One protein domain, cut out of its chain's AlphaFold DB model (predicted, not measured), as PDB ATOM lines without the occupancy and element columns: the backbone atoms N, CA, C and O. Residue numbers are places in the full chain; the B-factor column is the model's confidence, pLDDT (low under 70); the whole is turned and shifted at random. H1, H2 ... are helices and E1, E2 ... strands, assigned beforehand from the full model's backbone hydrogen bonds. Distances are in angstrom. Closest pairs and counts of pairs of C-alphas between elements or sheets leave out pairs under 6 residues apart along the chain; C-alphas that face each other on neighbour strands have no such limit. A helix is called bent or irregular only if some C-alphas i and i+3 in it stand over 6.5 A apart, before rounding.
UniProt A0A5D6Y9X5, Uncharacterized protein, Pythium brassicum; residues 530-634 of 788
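What this domain is: This is residues 530 to 634 of the 788 residues of an uncharacterized protein of Pythium brassicum (UniProt A0A5D6Y9X5). What would one see first? The chain is wound in stacked right-handed turns, a short solenoid: the four parallel strands E1 to E4 line one side as a nearly flat sheet, and H2, H3 and H4, with the links, make the other side. H1 lies past the E1 edge, and residues 530 to 543 form a loop before E1. What is it made of, and how large is it? The printed part has 105 residues, with named elements in the order E1 H1 H2 E2 H3 E3 H4 E4, a parallel sheet in the order E1 E2 E3 E4, and a mixed class with only 43 residues in named elements. It is compact, with a radius of gyration of the C-alphas of 13.1 A and spans of 38 by 31 by 21 A.

Where its parts are: Where do the elements before the second strand lie? E1 is residues 544 to 548, 12.5 A long, from C-alpha 544 at (-9.377, 19.338, 21.890). H1 is residues 549 to 552, 5.0 A, and H2 is residues 558 to 567, 14.1 A. What follows? E2 is residues 580 to 584, 12.9 A; H3 is residues 593 to 596, 5.1 A; E3 is residues 606 to 610, 12.9 A. H4 is residues 619 to 623, 8.9 A, and is irregular, with C-alphas 619 and 622 7.2 A apart. E4 is residues 630 to 634, 12.7 A, ending with C-alpha 634 at (-17.429, 22.608, 39.105).

How they stand to each other: How do the strands pair? E1 and E2 are parallel at 1 degrees, with N 547 and O 582 2.9 A apart, within hydrogen-bond range. E2 and E3 are parallel at 2 degrees, with N 583 and O 608 at 2.8 A, and E3 and E4 likewise at 2 degrees, with N 609 and O 632 at 2.9 A. What joins them? E1, H1 H2, E2; E2, H3, E3; and E3, H4, E4 are strand-helix-strand units, parallel neighbour strands with helices between, each with a right-handed crossover. Where are the helices? H1 is not on the sheet, but only just, with 4 pairs of C-alphas within 10 A; H2 is only just on it, with 5, and only grazes it with residues 561 to 565. H3 and H4 are not on it. H2 and H3 touch, their closest C-alphas, of Ile 565 and Gly 594, 6.1 A apart; H3 and H4 are close but not clearly touching, those of Leu 596 and Leu 621 being 7.1 A apart. How do the helix backbones run? Every O i to N i+4 pair is within hydrogen-bond range in H2, but 0 of 1 in H4, which has 1 of 2 O i to N i+3 pairs within range; H1 and H3 are too short for an O i to N i+4 pair.

The domain as a whole: How far does it reach? The two C-alphas farthest apart, of Phe 536 and Thr 615, are 39.6 A apart. Is it continuous? The printed part has no cut, and the link from H2 to E2 is long, with 12 residues. Is confidence low anywhere? The mean pLDDT of the printed part is 86.3, and no printed residue is under 70.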
ATOM      1  N   LEU A 530      -7.865  22.165  18.727       84.50
ATOM      2  CA  LEU A 530      -6.806  21.332  18.138       84.50
ATOM      3  C   LEU A 530      -7.355  20.403  17.059       84.50
ATOM      4  O   LEU A 530      -7.609  19.219  17.290       84.50
ATOM      5  N   ARG A 531      -7.488  20.951  15.852       85.38
ATOM      6  CA  ARG A 531      -7.913  20.223  14.652       85.38
ATOM      7  C   ARG A 531      -6.837  19.268  14.131       85.38
ATOM      8  O   ARG A 531      -5.669  19.628  14.027       85.38
ATOM      9  N   THR A 532      -7.261  18.101  13.653       86.62
ATOM     10  CA  THR A 532      -6.459  17.165  12.851       86.62
ATOM     11  C   THR A 532      -7.040  17.008  11.436       86.62
ATOM     12  O   THR A 532      -8.178  17.392  11.146       86.62
ATOM     13  N   ARG A 533      -6.231  16.505  10.494       87.25
ATOM     14  CA  ARG A 533      -6.591  16.360   9.069       87.25
ATOM     15  C   ARG A 533      -6.481  14.900   8.650       87.25
ATOM     16  O   ARG A 533      -5.637  14.555   7.825       87.25
ATOM     17  N   SER A 534      -7.315  14.051   9.245       88.00
ATOM     18  CA  SER A 534      -7.313  12.618   8.957       88.00
ATOM     19  C   SER A 534      -7.555  12.363   7.476       88.00
ATOM     20  O   SER A 534      -8.530  12.838   6.894       88.00
ATOM     21  N   TRP A 535      -6.689  11.565   6.868       90.81
ATOM     22  CA  TRP A 535      -6.925  11.092   5.511       90.81
ATOM     23  C   TRP A 535      -8.145  10.176   5.481       90.81
ATOM     24  O   TRP A 535      -8.422   9.480   6.459       90.81
ATOM     25  N   PHE A 536      -8.861  10.185   4.356       90.06
ATOM     26  CA  PHE A 536     -10.077   9.389   4.124       90.06
ATOM     27  C   PHE A 536     -11.255   9.696   5.063       90.06
ATOM     28  O   PHE A 536     -12.308   9.078   4.929       90.06
ATOM     29  N   ALA A 537     -11.111  10.644   5.992       83.88
ATOM     30  CA  ALA A 537     -12.221  11.102   6.808       83.88
ATOM     31  C   ALA A 537     -13.138  11.994   5.969       83.88
ATOM     32  O   ALA A 537     -12.669  12.824   5.191       83.88
ATOM     33  N   SER A 538     -14.448  11.834   6.146       80.31
ATOM     34  CA  SER A 538     -15.469  12.660   5.493       80.31
ATOM     35  C   SER A 538     -15.710  13.997   6.199       80.31
ATOM     36  O   SER A 538     -16.375  14.866   5.643       80.31
ATOM     37  N   LYS A 539     -15.174  14.164   7.412       77.50
ATOM     38  CA  LYS A 539     -15.258  15.365   8.251       77.50
ATOM     39  C   LYS A 539     -13.890  15.642   8.905       77.50
ATOM     40  O   LYS A 539     -13.066  14.723   8.966       77.50
ATOM     41  N   PRO A 540     -13.607  16.882   9.356       76.81
ATOM     42  CA  PRO A 540     -12.366  17.193  10.073       76.81
ATOM     43  C   PRO A 540     -12.253  16.374  11.365       76.81
ATOM     44  O   PRO A 540     -13.257  15.905  11.873       76.81
ATOM     45  N   GLY A 541     -11.030  16.180  11.872       82.12
ATOM     46  CA  GLY A 541     -10.785  15.529  13.159       82.12
ATOM     47  C   GLY A 541     -10.539  16.548  14.271       82.12
ATOM     48  O   GLY A 541     -10.000  17.619  13.991       82.12
ATOM     49  N   CYS A 542     -10.858  16.211  15.523       85.50
ATOM     50  CA  CYS A 542     -10.578  17.065  16.677       85.50
ATOM     51  C   CYS A 542      -9.866  16.318  17.809       85.50
ATOM     52  O   CYS A 542     -10.211  15.175  18.110       85.50
ATOM     53  N   SER A 543      -8.874  16.957  18.436       86.06
ATOM     54  CA  SER A 543      -8.181  16.448  19.630       86.06
ATOM     55  C   SER A 543      -8.529  17.201  20.914       86.06
ATOM     56  O   SER A 543      -8.455  16.597  21.984       86.06
ATOM     57  N   LEU A 544      -8.931  18.469  20.799       87.44
ATOM     58  CA  LEU A 544      -9.377  19.338  21.890       87.44
ATOM     59  C   LEU A 544     -10.652  20.047  21.441       87.44
ATOM     60  O   LEU A 544     -10.579  20.874  20.529       87.44
ATOM     61  N   LEU A 545     -11.781  19.678  22.045       88.81
ATOM     62  CA  LEU A 545     -13.054  20.371  21.867       88.81
ATOM     63  C   LEU A 545     -13.278  21.268  23.079       88.81
ATOM     64  O   LEU A 545     -13.256  20.789  24.210       88.81
ATOM     65  N   GLU A 546     -13.513  22.544  22.833       87.88
ATOM     66  CA  GLU A 546     -13.782  23.529  23.868       87.88
ATOM     67  C   GLU A 546     -14.958  24.375  23.414       87.88
ATOM     68  O   GLU A 546     -14.963  24.875  22.291       87.88
ATOM     69  N   VAL A 547     -15.964  24.467  24.275       87.94
ATOM     70  CA  VAL A 547     -17.117  25.342  24.104       87.94
ATOM     71  C   VAL A 547     -17.100  26.301  25.281       87.94
ATOM     72  O   VAL A 547     -17.372  25.893  26.414       87.94
ATOM     73  N   ASN A 548     -16.746  27.553  25.005       85.75
ATOM     74  CA  ASN A 548     -16.707  28.620  25.997       85.75
ATOM     75  C   ASN A 548     -17.693  29.716  25.595       85.75
ATOM     76  O   ASN A 548     -17.380  30.571  24.768       85.75
ATOM     77  N   CYS A 549     -18.899  29.696  26.166       85.38
ATOM     78  CA  CYS A 549     -19.971  30.590  25.725       85.38
ATOM     79  C   CYS A 549     -19.678  32.070  26.009       85.38
ATOM     80  O   CYS A 549     -20.084  32.925  25.223       85.38
ATOM     81  N   VAL A 550     -18.921  32.379  27.067       80.50
ATOM     82  CA  VAL A 550     -18.519  33.760  27.385       80.50
ATOM     83  C   VAL A 550     -17.521  34.292  26.357       80.50
ATOM     84  O   VAL A 550     -17.684  35.408  25.864       80.50
ATOM     85  N   GLU A 551     -16.503  33.502  26.011       77.12
ATOM     86  CA  GLU A 551     -15.493  33.893  25.018       77.12
ATOM     87  C   GLU A 551     -16.083  33.951  23.603       77.12
ATOM     88  O   GLU A 551     -15.842  34.899  22.854       77.12
ATOM     89  N   GLU A 552     -16.900  32.958  23.254       79.50
ATOM     90  CA  GLU A 552     -17.505  32.819  21.929       79.50
ATOM     91  C   GLU A 552     -18.748  33.704  21.737       79.50
ATOM     92  O   GLU A 552     -19.290  33.758  20.633       79.50
ATOM     93  N   LYS A 553     -19.183  34.426  22.785       80.69
ATOM     94  CA  LYS A 553     -20.404  35.256  22.805       80.69
ATOM     95  C   LYS A 553     -21.644  34.474  22.360       80.69
ATOM     96  O   LYS A 553     -22.446  34.964  21.567       80.69
ATOM     97  N   LEU A 554     -21.769  33.249  22.857       80.69
ATOM     98  CA  LEU A 554     -22.923  32.386  22.633       80.69
ATOM     99  C   LEU A 554     -23.889  32.510  23.811       80.69
ATOM    100  O   LEU A 554     -23.459  32.611  24.959       80.69
ATOM    101  N   ASP A 555     -25.189  32.401  23.542       74.56
ATOM    102  CA  ASP A 555     -26.228  32.404  24.585       74.56
ATOM    103  C   ASP A 555     -26.187  31.129  25.454       74.56
ATOM    104  O   ASP A 555     -26.820  31.047  26.509       74.56
ATOM    105  N   GLY A 556     -25.433  30.118  25.007       71.25
ATOM    106  CA  GLY A 556     -25.179  28.874  25.726       71.25
ATOM    107  C   GLY A 556     -26.387  27.951  25.824       71.25
ATOM    108  O   GLY A 556     -26.355  27.011  26.616       71.25
ATOM    109  N   ALA A 557     -27.440  28.199  25.039       76.75
ATOM    110  CA  ALA A 557     -28.660  27.409  25.058       76.75
ATOM    111  C   ALA A 557     -28.394  25.947  24.654       76.75
ATOM    112  O   ALA A 557     -27.577  25.642  23.785       76.75
ATOM    113  N   ALA A 558     -29.148  25.016  25.245       72.50
ATOM    114  CA  ALA A 558     -29.002  23.583  24.979       72.50
ATOM    115  C   ALA A 558     -29.187  23.195  23.493       72.50
ATOM    116  O   ALA A 558     -28.645  22.178  23.051       72.50
ATOM    117  N   GLN A 559     -29.939  23.989  22.718       75.00
ATOM    118  CA  GLN A 559     -30.126  23.787  21.276       75.00
ATOM    119  C   GLN A 559     -28.838  24.084  20.501       75.00
ATOM    120  O   GLN A 559     -28.377  23.214  19.764       75.00
ATOM    121  N   ASP A 560     -28.204  25.227  20.766       79.31
ATOM    122  CA  ASP A 560     -26.916  25.602  20.169       79.31
ATOM    123  C   ASP A 560     -25.842  24.575  20.519       79.31
ATOM    124  O   ASP A 560     -25.075  24.134  19.667       79.31
ATOM    125  N   LEU A 561     -25.827  24.112  21.773       82.75
ATOM    126  CA  LEU A 561     -24.884  23.091  22.213       82.75
ATOM    127  C   LEU A 561     -25.104  21.752  21.491       82.75
ATOM    128  O   LEU A 561     -24.140  21.076  21.126       82.75
ATOM    129  N   THR A 562     -26.361  21.368  21.258       83.00
ATOM    130  CA  THR A 562     -26.694  20.156  20.495       83.00
ATOM    131  C   THR A 562     -26.221  20.280  19.052       83.00
ATOM    132  O   THR A 562     -25.580  19.359  18.542       83.00
ATOM    133  N   GLU A 563     -26.460  21.434  18.426       83.50
ATOM    134  CA  GLU A 563     -25.994  21.731  17.076       83.50
ATOM    135  C   GLU A 563     -24.460  21.710  16.994       83.50
ATOM    136  O   GLU A 563     -23.901  21.070  16.103       83.50
ATOM    137  N   ILE A 564     -23.766  22.344  17.945       83.31
ATOM    138  CA  ILE A 564     -22.301  22.355  18.022       83.31
ATOM    139  C   ILE A 564     -21.771  20.930  18.160       83.31
ATOM    140  O   ILE A 564     -20.856  20.557  17.432       83.31
ATOM    141  N   ILE A 565     -22.342  20.109  19.043       83.31
ATOM    142  CA  ILE A 565     -21.896  18.725  19.269       83.31
ATOM    143  C   ILE A 565     -22.175  17.834  18.049       83.31
ATOM    144  O   ILE A 565     -21.366  16.954  17.730       83.31
ATOM    145  N   GLU A 566     -23.283  18.056  17.343       80.00
ATOM    146  CA  GLU A 566     -23.611  17.334  16.112       80.00
ATOM    147  C   GLU A 566     -22.677  17.726  14.954       80.00
ATOM    148  O   GLU A 566     -22.125  16.859  14.256       80.00
ATOM    149  N   HIS A 567     -22.425  19.027  14.780       75.69
ATOM    150  CA  HIS A 567     -21.478  19.549  13.792       75.69
ATOM    151  C   HIS A 567     -20.052  19.107  14.095       75.69
ATOM    152  O   HIS A 567     -19.368  18.577  13.211       75.69
ATOM    153  N   ALA A 568     -19.650  19.228  15.359       72.00
ATOM    154  CA  ALA A 568     -18.412  18.708  15.905       72.00
ATOM    155  C   ALA A 568     -18.460  17.193  16.120       72.00
ATOM    156  O   ALA A 568     -17.596  16.686  16.820       72.00
ATOM    157  N   ALA A 569     -19.427  16.475  15.535       71.44
ATOM    158  CA  ALA A 569     -19.426  15.035  15.313       71.44
ATOM    159  C   ALA A 569     -18.714  14.225  16.410       71.44
ATOM    160  O   ALA A 569     -17.775  13.484  16.108       71.44
ATOM    161  N   VAL A 570     -19.113  14.419  17.676       80.88
ATOM    162  CA  VAL A 570     -18.458  13.826  18.857       80.88
ATOM    163  C   VAL A 570     -18.731  12.323  18.890       80.88
ATOM    164  O   VAL A 570     -19.533  11.818  19.666       80.88
ATOM    165  N   THR A 571     -18.086  11.598  17.982       83.88
ATOM    166  CA  THR A 571     -18.257  10.165  17.799       83.88
ATOM    167  C   THR A 571     -16.917   9.468  17.623       83.88
ATOM    168  O   THR A 571     -15.953  10.074  17.151       83.88
ATOM    169  N   ALA A 572     -16.812   8.188  17.980       84.50
ATOM    170  CA  ALA A 572     -15.571   7.442  17.804       84.50
ATOM    171  C   ALA A 572     -15.256   7.227  16.318       84.50
ATOM    172  O   ALA A 572     -14.084   7.236  15.943       84.50
ATOM    173  N   THR A 573     -16.272   7.093  15.461       82.19
ATOM    174  CA  THR A 573     -16.071   6.988  14.007       82.19
ATOM    175  C   THR A 573     -15.473   8.247  13.384       82.19
ATOM    176  O   THR A 573     -14.603   8.139  12.517       82.19
ATOM    177  N   ARG A 574     -15.918   9.439  13.804       78.25
ATOM    178  CA  ARG A 574     -15.525  10.712  13.177       78.25
ATOM    179  C   ARG A 574     -14.406  11.419  13.934       78.25
ATOM    180  O   ARG A 574     -13.474  11.915  13.306       78.25
ATOM    181  N   HIS A 575     -14.433  11.381  15.264       80.25
ATOM    182  CA  HIS A 575     -13.456  11.996  16.165       80.25
ATOM    183  C   HIS A 575     -12.751  10.981  17.086       80.25
ATOM    184  O   HIS A 575     -12.732  11.136  18.309       80.25
ATOM    185  N   PRO A 576     -12.056   9.970  16.524       78.25
ATOM    186  CA  PRO A 576     -11.402   8.913  17.302       78.25
ATOM    187  C   PRO A 576     -10.222   9.394  18.161       78.25
ATOM    188  O   PRO A 576      -9.661   8.602  18.923       78.25
ATOM    189  N   MET A 577      -9.778  10.642  17.990       78.56
ATOM    190  CA  MET A 577      -8.634  11.229  18.700       78.56
ATOM    191  C   MET A 577      -9.018  12.389  19.614       78.56
ATOM    192  O   MET A 577      -8.111  13.063  20.106       78.56
ATOM    193  N   LEU A 578     -10.317  12.606  19.851       86.62
ATOM    194  CA  LEU A 578     -10.769  13.562  20.851       86.62
ATOM    195  C   LEU A 578     -10.242  13.118  22.216       86.62
ATOM    196  O   LEU A 578     -10.498  11.991  22.648       86.62
ATOM    197  N   ARG A 579      -9.437  13.974  22.849       86.19
ATOM    198  CA  ARG A 579      -8.818  13.678  24.141       86.19
ATOM    199  C   ARG A 579      -9.472  14.451  25.253       86.19
ATOM    200  O   ARG A 579      -9.826  13.827  26.249       86.19
ATOM    201  N   PHE A 580      -9.606  15.759  25.089       87.62
ATOM    202  CA  PHE A 580     -10.196  16.612  26.107       87.62
ATOM    203  C   PHE A 580     -11.420  17.329  25.551       87.62
ATOM    204  O   PHE A 580     -11.482  17.649  24.358       87.62
ATOM    205  N   MET A 581     -12.381  17.535  26.441       90.56
ATOM    206  CA  MET A 581     -13.643  18.192  26.163       90.56
ATOM    207  C   MET A 581     -13.957  19.170  27.291       90.56
ATOM    208  O   MET A 581     -13.979  18.765  28.455       90.56
ATOM    209  N   PHE A 582     -14.204  20.425  26.929       88.94
ATOM    210  CA  PHE A 582     -14.492  21.514  27.854       88.94
ATOM    211  C   PHE A 582     -15.837  22.144  27.509       88.94
ATOM    212  O   PHE A 582     -16.077  22.506  26.358       88.94
ATOM    213  N   PHE A 583     -16.690  22.273  28.519       90.25
ATOM    214  CA  PHE A 583     -17.955  22.991  28.459       90.25
ATOM    215  C   PHE A 583     -17.973  24.020  29.582       90.25
ATOM    216  O   PHE A 583     -18.034  23.663  30.761       90.25
ATOM    217  N   LEU A 584     -17.853  25.284  29.202       87.12
ATOM    218  CA  LEU A 584     -17.556  26.392  30.097       87.12
ATOM    219  C   LEU A 584     -18.630  27.458  29.915       87.12
ATOM    220  O   LEU A 584     -18.898  27.870  28.783       87.12
ATOM    221  N   ASP A 585     -19.245  27.879  31.021       86.44
ATOM    222  CA  ASP A 585     -20.325  28.876  31.008       86.44
ATOM    223  C   ASP A 585     -21.524  28.458  30.133       86.44
ATOM    224  O   ASP A 585     -22.173  29.283  29.494       86.44
ATOM    225  N   VAL A 586     -21.810  27.154  30.078       88.56
ATOM    226  CA  VAL A 586     -22.887  26.587  29.254       88.56
ATOM    227  C   VAL A 586     -24.201  26.494  30.030       88.56
ATOM    228  O   VAL A 586     -24.218  26.239  31.231       88.56
ATOM    229  N   ASN A 587     -25.331  26.620  29.337       88.25
ATOM    230  CA  ASN A 587     -26.660  26.444  29.916       88.25
ATOM    231  C   ASN A 587     -27.268  25.115  29.433       88.25
ATOM    232  O   ASN A 587     -28.038  25.062  28.469       88.25
ATOM    233  N   MET A 588     -26.891  24.020  30.105       86.88
ATOM    234  CA  MET A 588     -27.420  22.677  29.854       86.88
ATOM    235  C   MET A 588     -27.972  22.018  31.126       86.88
ATOM    236  O   MET A 588     -27.241  21.673  32.052       86.88
ATOM    237  N   THR A 589     -29.279  21.758  31.148       88.06
ATOM    238  CA  THR A 589     -29.938  21.011  32.235       88.06
ATOM    239  C   THR A 589     -29.782  19.495  32.098       88.06
ATOM    240  O   THR A 589     -29.982  18.764  33.062       88.06
ATOM    241  N   ALA A 590     -29.437  19.012  30.902       89.06
ATOM    242  CA  ALA A 590     -29.184  17.610  30.597       89.06
ATOM    243  C   ALA A 590     -28.071  17.489  29.550       89.06
ATOM    244  O   ALA A 590     -27.874  18.391  28.734       89.06
ATOM    245  N   LEU A 591     -27.361  16.356  29.548       90.44
ATOM    246  CA  LEU A 591     -26.334  16.089  28.541       90.44
ATOM    247  C   LEU A 591     -26.963  15.987  27.137       90.44
ATOM    248  O   LEU A 591     -27.904  15.208  26.955       90.44
ATOM    249  N   PRO A 592     -26.431  16.704  26.131       88.88
ATOM    250  CA  PRO A 592     -26.921  16.621  24.760       88.88
ATOM    251  C   PRO A 592     -26.821  15.201  24.178       88.88
ATOM    252  O   PRO A 592     -25.879  14.469  24.510       88.88
ATOM    253  N   PRO A 593     -27.713  14.811  23.244       87.19
ATOM    254  CA  PRO A 593     -27.764  13.451  22.695       87.19
ATOM    255  C   PRO A 593     -26.435  12.943  22.126       87.19
ATOM    256  O   PRO A 593     -26.112  11.765  22.265       87.19
ATOM    257  N   GLY A 594     -25.621  13.824  21.532       85.19
ATOM    258  CA  GLY A 594     -24.308  13.452  21.001       85.19
ATOM    259  C   GLY A 594     -23.328  12.944  22.069       85.19
ATOM    260  O   GLY A 594     -22.537  12.048  21.783       85.19
ATOM    261  N   LEU A 595     -23.432  13.421  23.315       90.56
ATOM    262  CA  LEU A 595     -22.616  12.932  24.439       90.56
ATOM    263  C   LEU A 595     -23.104  11.594  25.004       90.56
ATOM    264  O   LEU A 595     -22.401  10.970  25.802       90.56
ATOM    265  N   LEU A 596     -24.295  11.163  24.587       91.56
ATOM    266  CA  LEU A 596     -24.937   9.906  24.964       91.56
ATOM    267  C   LEU A 596     -24.935   8.889  23.809       91.56
ATOM    268  O   LEU A 596     -25.536   7.819  23.917       91.56
ATOM    269  N   SER A 597     -24.263   9.206  22.699       89.56
ATOM    270  CA  SER A 597     -24.160   8.325  21.537       89.56
ATOM    271  C   SER A 597     -23.439   7.018  21.895       89.56
ATOM    272  O   SER A 597     -22.385   7.067  22.521       89.56
ATOM    273  N   PRO A 598     -23.912   5.836  21.457       89.50
ATOM    274  CA  PRO A 598     -23.171   4.584  21.652       89.50
ATOM    275  C   PRO A 598     -21.829   4.574  20.902       89.50
ATOM    276  O   PRO A 598     -20.905   3.861  21.286       89.50
ATOM    277  N   ASP A 599     -21.701   5.385  19.851       90.12
ATOM    278  CA  ASP A 599     -20.455   5.610  19.122       90.12
ATOM    279  C   ASP A 599     -19.650   6.747  19.775       90.12
ATOM    280  O   ASP A 599     -19.282   7.694  19.096       90.12
ATOM    281  N   PHE A 600     -19.411   6.728  21.091       90.88
ATOM    282  CA  PHE A 600     -18.706   7.813  21.798       90.88
ATOM    283  C   PHE A 600     -17.170   7.625  21.810       90.88
ATOM    284  O   PHE A 600     -16.703   6.488  21.956       90.88
ATOM    285  N   PRO A 601     -16.345   8.694  21.704       90.56
ATOM    286  CA  PRO A 601     -14.882   8.590  21.675       90.56
ATOM    287  C   PRO A 601     -14.265   7.910  22.912       90.56
ATOM    288  O   PRO A 601     -14.168   8.479  23.994       90.56
ATOM    289  N   GLN A 602     -13.727   6.704  22.724       89.94
ATOM    290  CA  GLN A 602     -13.157   5.898  23.818       89.94
ATOM    291  C   GLN A 602     -11.728   6.292  24.236       89.94
ATOM    292  O   GLN A 602     -11.184   5.735  25.186       89.94
ATOM    293  N   LYS A 603     -11.085   7.225  23.521       85.69
ATOM    294  CA  LYS A 603      -9.749   7.754  23.871       85.69
ATOM    295  C   LYS A 603      -9.803   9.057  24.664       85.69
ATOM    296  O   LYS A 603      -8.746   9.624  24.962       85.69
ATOM    297  N   LEU A 604     -11.010   9.519  24.984       88.94
ATOM    298  CA  LEU A 604     -11.215  10.679  25.826       88.94
ATOM    299  C   LEU A 604     -10.525  10.436  27.173       88.94
ATOM    300  O   LEU A 604     -10.587   9.345  27.732       88.94
ATOM    301  N   SER A 605      -9.785  11.434  27.629       86.88
ATOM    302  CA  SER A 605      -8.965  11.397  28.842       86.88
ATOM    303  C   SER A 605      -9.453  12.410  29.877       86.88
ATOM    304  O   SER A 605      -9.253  12.184  31.066       86.88
ATOM    305  N   GLN A 606     -10.109  13.490  29.438       88.12
ATOM    306  CA  GLN A 606     -10.583  14.556  30.314       88.12
ATOM    307  C   GLN A 606     -11.923  15.117  29.848       88.12
ATOM    308  O   GLN A 606     -12.123  15.347  28.653       88.12
ATOM    309  N   VAL A 607     -12.807  15.354  30.815       92.19
ATOM    310  CA  VAL A 607     -14.054  16.097  30.641       92.19
ATOM    311  C   VAL A 607     -14.136  17.160  31.723       92.19
ATOM    312  O   VAL A 607     -14.034  16.847  32.912       92.19
ATOM    313  N   VAL A 608     -14.341  18.398  31.292       91.50
ATOM    314  CA  VAL A 608     -14.569  19.542  32.167       91.50
ATOM    315  C   VAL A 608     -15.923  20.143  31.839       91.50
ATOM    316  O   VAL A 608     -16.186  20.509  30.695       91.50
ATOM    317  N   ILE A 609     -16.775  20.232  32.852       91.94
ATOM    318  CA  ILE A 609     -18.017  20.995  32.817       91.94
ATOM    319  C   ILE A 609     -17.940  21.969  33.987       91.94
ATOM    320  O   ILE A 609     -17.849  21.545  35.141       91.94
ATOM    321  N   SER A 610     -17.927  23.264  33.692       88.94
ATOM    322  CA  SER A 610     -17.809  24.308  34.705       88.94
ATOM    323  C   SER A 610     -18.800  25.432  34.440       88.94
ATOM    324  O   SER A 610     -18.980  25.826  33.286       88.94
ATOM    325  N   ARG A 611     -19.434  25.937  35.507       88.31
ATOM    326  CA  ARG A 611     -20.476  26.980  35.456       88.31
ATOM    327  C   ARG A 611     -21.609  26.607  34.499       88.31
ATOM    328  O   ARG A 611     -21.758  27.176  33.425       88.31
ATOM    329  N   SER A 612     -22.401  25.620  34.910       91.12
ATOM    330  CA  SER A 612     -23.586  25.150  34.186       91.12
ATOM    331  C   SER A 612     -24.722  24.864  35.158       91.12
ATOM    332  O   SER A 612     -24.497  24.646  36.342       91.12
ATOM    333  N   ASN A 613     -25.954  24.794  34.667       91.12
ATOM    334  CA  ASN A 613     -27.130  24.377  35.438       91.12
ATOM    335  C   ASN A 613     -27.411  22.860  35.349       91.12
ATOM    336  O   ASN A 613     -28.565  22.437  35.430       91.12
ATOM    337  N   LEU A 614     -26.366  22.040  35.170       91.81
ATOM    338  CA  LEU A 614     -26.484  20.583  35.052       91.81
ATOM    339  C   LEU A 614     -26.522  19.948  36.444       91.81
ATOM    340  O   LEU A 614     -25.502  19.896  37.126       91.81
ATOM    341  N   THR A 615     -27.671  19.416  36.854       88.94
ATOM    342  CA  THR A 615     -27.843  18.888  38.219       88.94
ATOM    343  C   THR A 615     -27.647  17.379  38.339       88.94
ATOM    344  O   THR A 615     -27.327  16.895  39.423       88.94
ATOM    345  N   GLU A 616     -27.834  16.622  37.254       88.19
ATOM    346  CA  GLU A 616     -27.801  15.156  37.270       88.19
ATOM    347  C   GLU A 616     -27.071  14.576  36.051       88.19
ATOM    348  O   GLU A 616     -27.062  15.152  34.961       88.19
ATOM    349  N   LEU A 617     -26.462  13.401  36.241       92.81
ATOM    350  CA  LEU A 617     -25.819  12.624  35.185       92.81
ATOM    351  C   LEU A 617     -26.580  11.307  34.974       92.81
ATOM    352  O   LEU A 617     -26.904  10.652  35.963       92.81
ATOM    353  N   PRO A 618     -26.811  10.864  33.723       94.38
ATOM    354  CA  PRO A 618     -27.532   9.620  33.461       94.38
ATOM    355  C   PRO A 618     -26.830   8.386  34.046       94.38
ATOM    356  O   PRO A 618     -25.627   8.199  33.853       94.38
ATOM    357  N   ASP A 619     -27.584   7.464  34.651       93.19
ATOM    358  CA  ASP A 619     -27.033   6.241  35.262       93.19
ATOM    359  C   ASP A 619     -26.274   5.350  34.271       93.19
ATOM    360  O   ASP A 619     -25.326   4.644  34.626       93.19
ATOM    361  N   THR A 620     -26.658   5.387  32.995       93.38
ATOM    362  CA  THR A 620     -26.036   4.601  31.925       93.38
ATOM    363  C   THR A 620     -24.740   5.205  31.389       93.38
ATOM    364  O   THR A 620     -24.088   4.562  30.565       93.38
ATOM    365  N   LEU A 621     -24.328   6.394  31.849       94.88
ATOM    366  CA  LEU A 621     -23.179   7.121  31.294       94.88
ATOM    367  C   LEU A 621     -21.873   6.314  31.363       94.88
ATOM    368  O   LEU A 621     -21.070   6.358  30.438       94.88
ATOM    369  N   HIS A 622     -21.704   5.486  32.397       93.69
ATOM    370  CA  HIS A 622     -20.554   4.588  32.569       93.69
ATOM    371  C   HIS A 622     -20.395   3.511  31.479       93.69
ATOM    372  O   HIS A 622     -19.348   2.864  31.408       93.69
ATOM    373  N   LYS A 623     -21.436   3.271  30.668       94.12
ATOM    374  CA  LYS A 623     -21.392   2.368  29.504       94.12
ATOM    375  C   LYS A 623     -20.946   3.087  28.230       94.12
ATOM    376  O   LYS A 623     -20.607   2.419  27.259       94.12
ATOM    377  N   ILE A 624     -20.991   4.418  28.233       94.19
ATOM    378  CA  ILE A 624     -20.775   5.278  27.067       94.19
ATOM    379  C   ILE A 624     -19.411   5.965  27.183       94.19
ATOM    380  O   ILE A 624     -18.569   5.844  26.290       94.19
ATOM    381  N   TRP A 625     -19.171   6.660  28.297       94.38
ATOM    382  CA  TRP A 625     -17.918   7.365  28.553       94.38
ATOM    383  C   TRP A 625     -16.822   6.401  29.020       94.38
ATOM    384  O   TRP A 625     -17.104   5.450  29.759       94.38
ATOM    385  N   PRO A 626     -15.558   6.633  28.622       92.81
ATOM    386  CA  PRO A 626     -14.456   5.791  29.056       92.81
ATOM    387  C   PRO A 626     -14.230   5.912  30.569       92.81
ATOM    388  O   PRO A 626     -14.484   6.941  31.193       92.81
ATOM    389  N   LYS A 627     -13.730   4.836  31.176       91.75
ATOM    390  CA  LYS A 627     -13.374   4.809  32.602       91.75
ATOM    391  C   LYS A 627     -12.054   5.537  32.857       91.75
ATOM    392  O   LYS A 627     -11.231   5.658  31.949       91.75
ATOM    393  N   ARG A 628     -11.802   5.914  34.117       89.25
ATOM    394  CA  ARG A 628     -10.544   6.557  34.563       89.25
ATOM    395  C   ARG A 628     -10.245   7.901  33.890       89.25
ATOM    396  O   ARG A 628      -9.085   8.245  33.675       89.25
ATOM    397  N   LEU A 629     -11.292   8.661  33.588       89.31
ATOM    398  CA  LEU A 629     -11.195  10.041  33.114       89.31
ATOM    399  C   LEU A 629     -10.698  10.986  34.216       89.31
ATOM    400  O   LEU A 629     -10.920  10.743  35.404       89.31
ATOM    401  N   VAL A 630     -10.078  12.091  33.811       88.75
ATOM    402  CA  VAL A 630     -10.063  13.326  34.602       88.75
ATOM    403  C   VAL A 630     -11.445  13.954  34.453       88.75
ATOM    404  O   VAL A 630     -11.837  14.324  33.347       88.75
ATOM    405  N   LEU A 631     -12.203  14.014  35.542       92.88
ATOM    406  CA  LEU A 631     -13.574  14.506  35.549       92.88
ATOM    407  C   LEU A 631     -13.667  15.727  36.463       92.88
ATOM    408  O   LEU A 631     -13.479  15.619  37.673       92.88
ATOM    409  N   ILE A 632     -13.945  16.884  35.871       92.00
ATOM    410  CA  ILE A 632     -14.069  18.162  36.577       92.00
ATOM    411  C   ILE A 632     -15.495  18.663  36.364       92.00
ATOM    412  O   ILE A 632     -15.894  18.923  35.231       92.00
ATOM    413  N   LEU A 633     -16.260  18.747  37.448       93.56
ATOM    414  CA  LEU A 633     -17.663  19.147  37.475       93.56
ATOM    415  C   LEU A 633     -17.825  20.240  38.540       93.56
ATOM    416  O   LEU A 633     -18.135  19.955  39.699       93.56
ATOM    417  N   GLU A 634     -17.548  21.484  38.165       91.25
ATOM    418  CA  GLU A 634     -17.429  22.608  39.105       91.25
ATOM    419  C   GLU A 634     -18.533  23.644  38.901       91.25
ATOM    420  O   GLU A 634     -18.932  23.915  37.771       91.25
TER     421      GLU A 634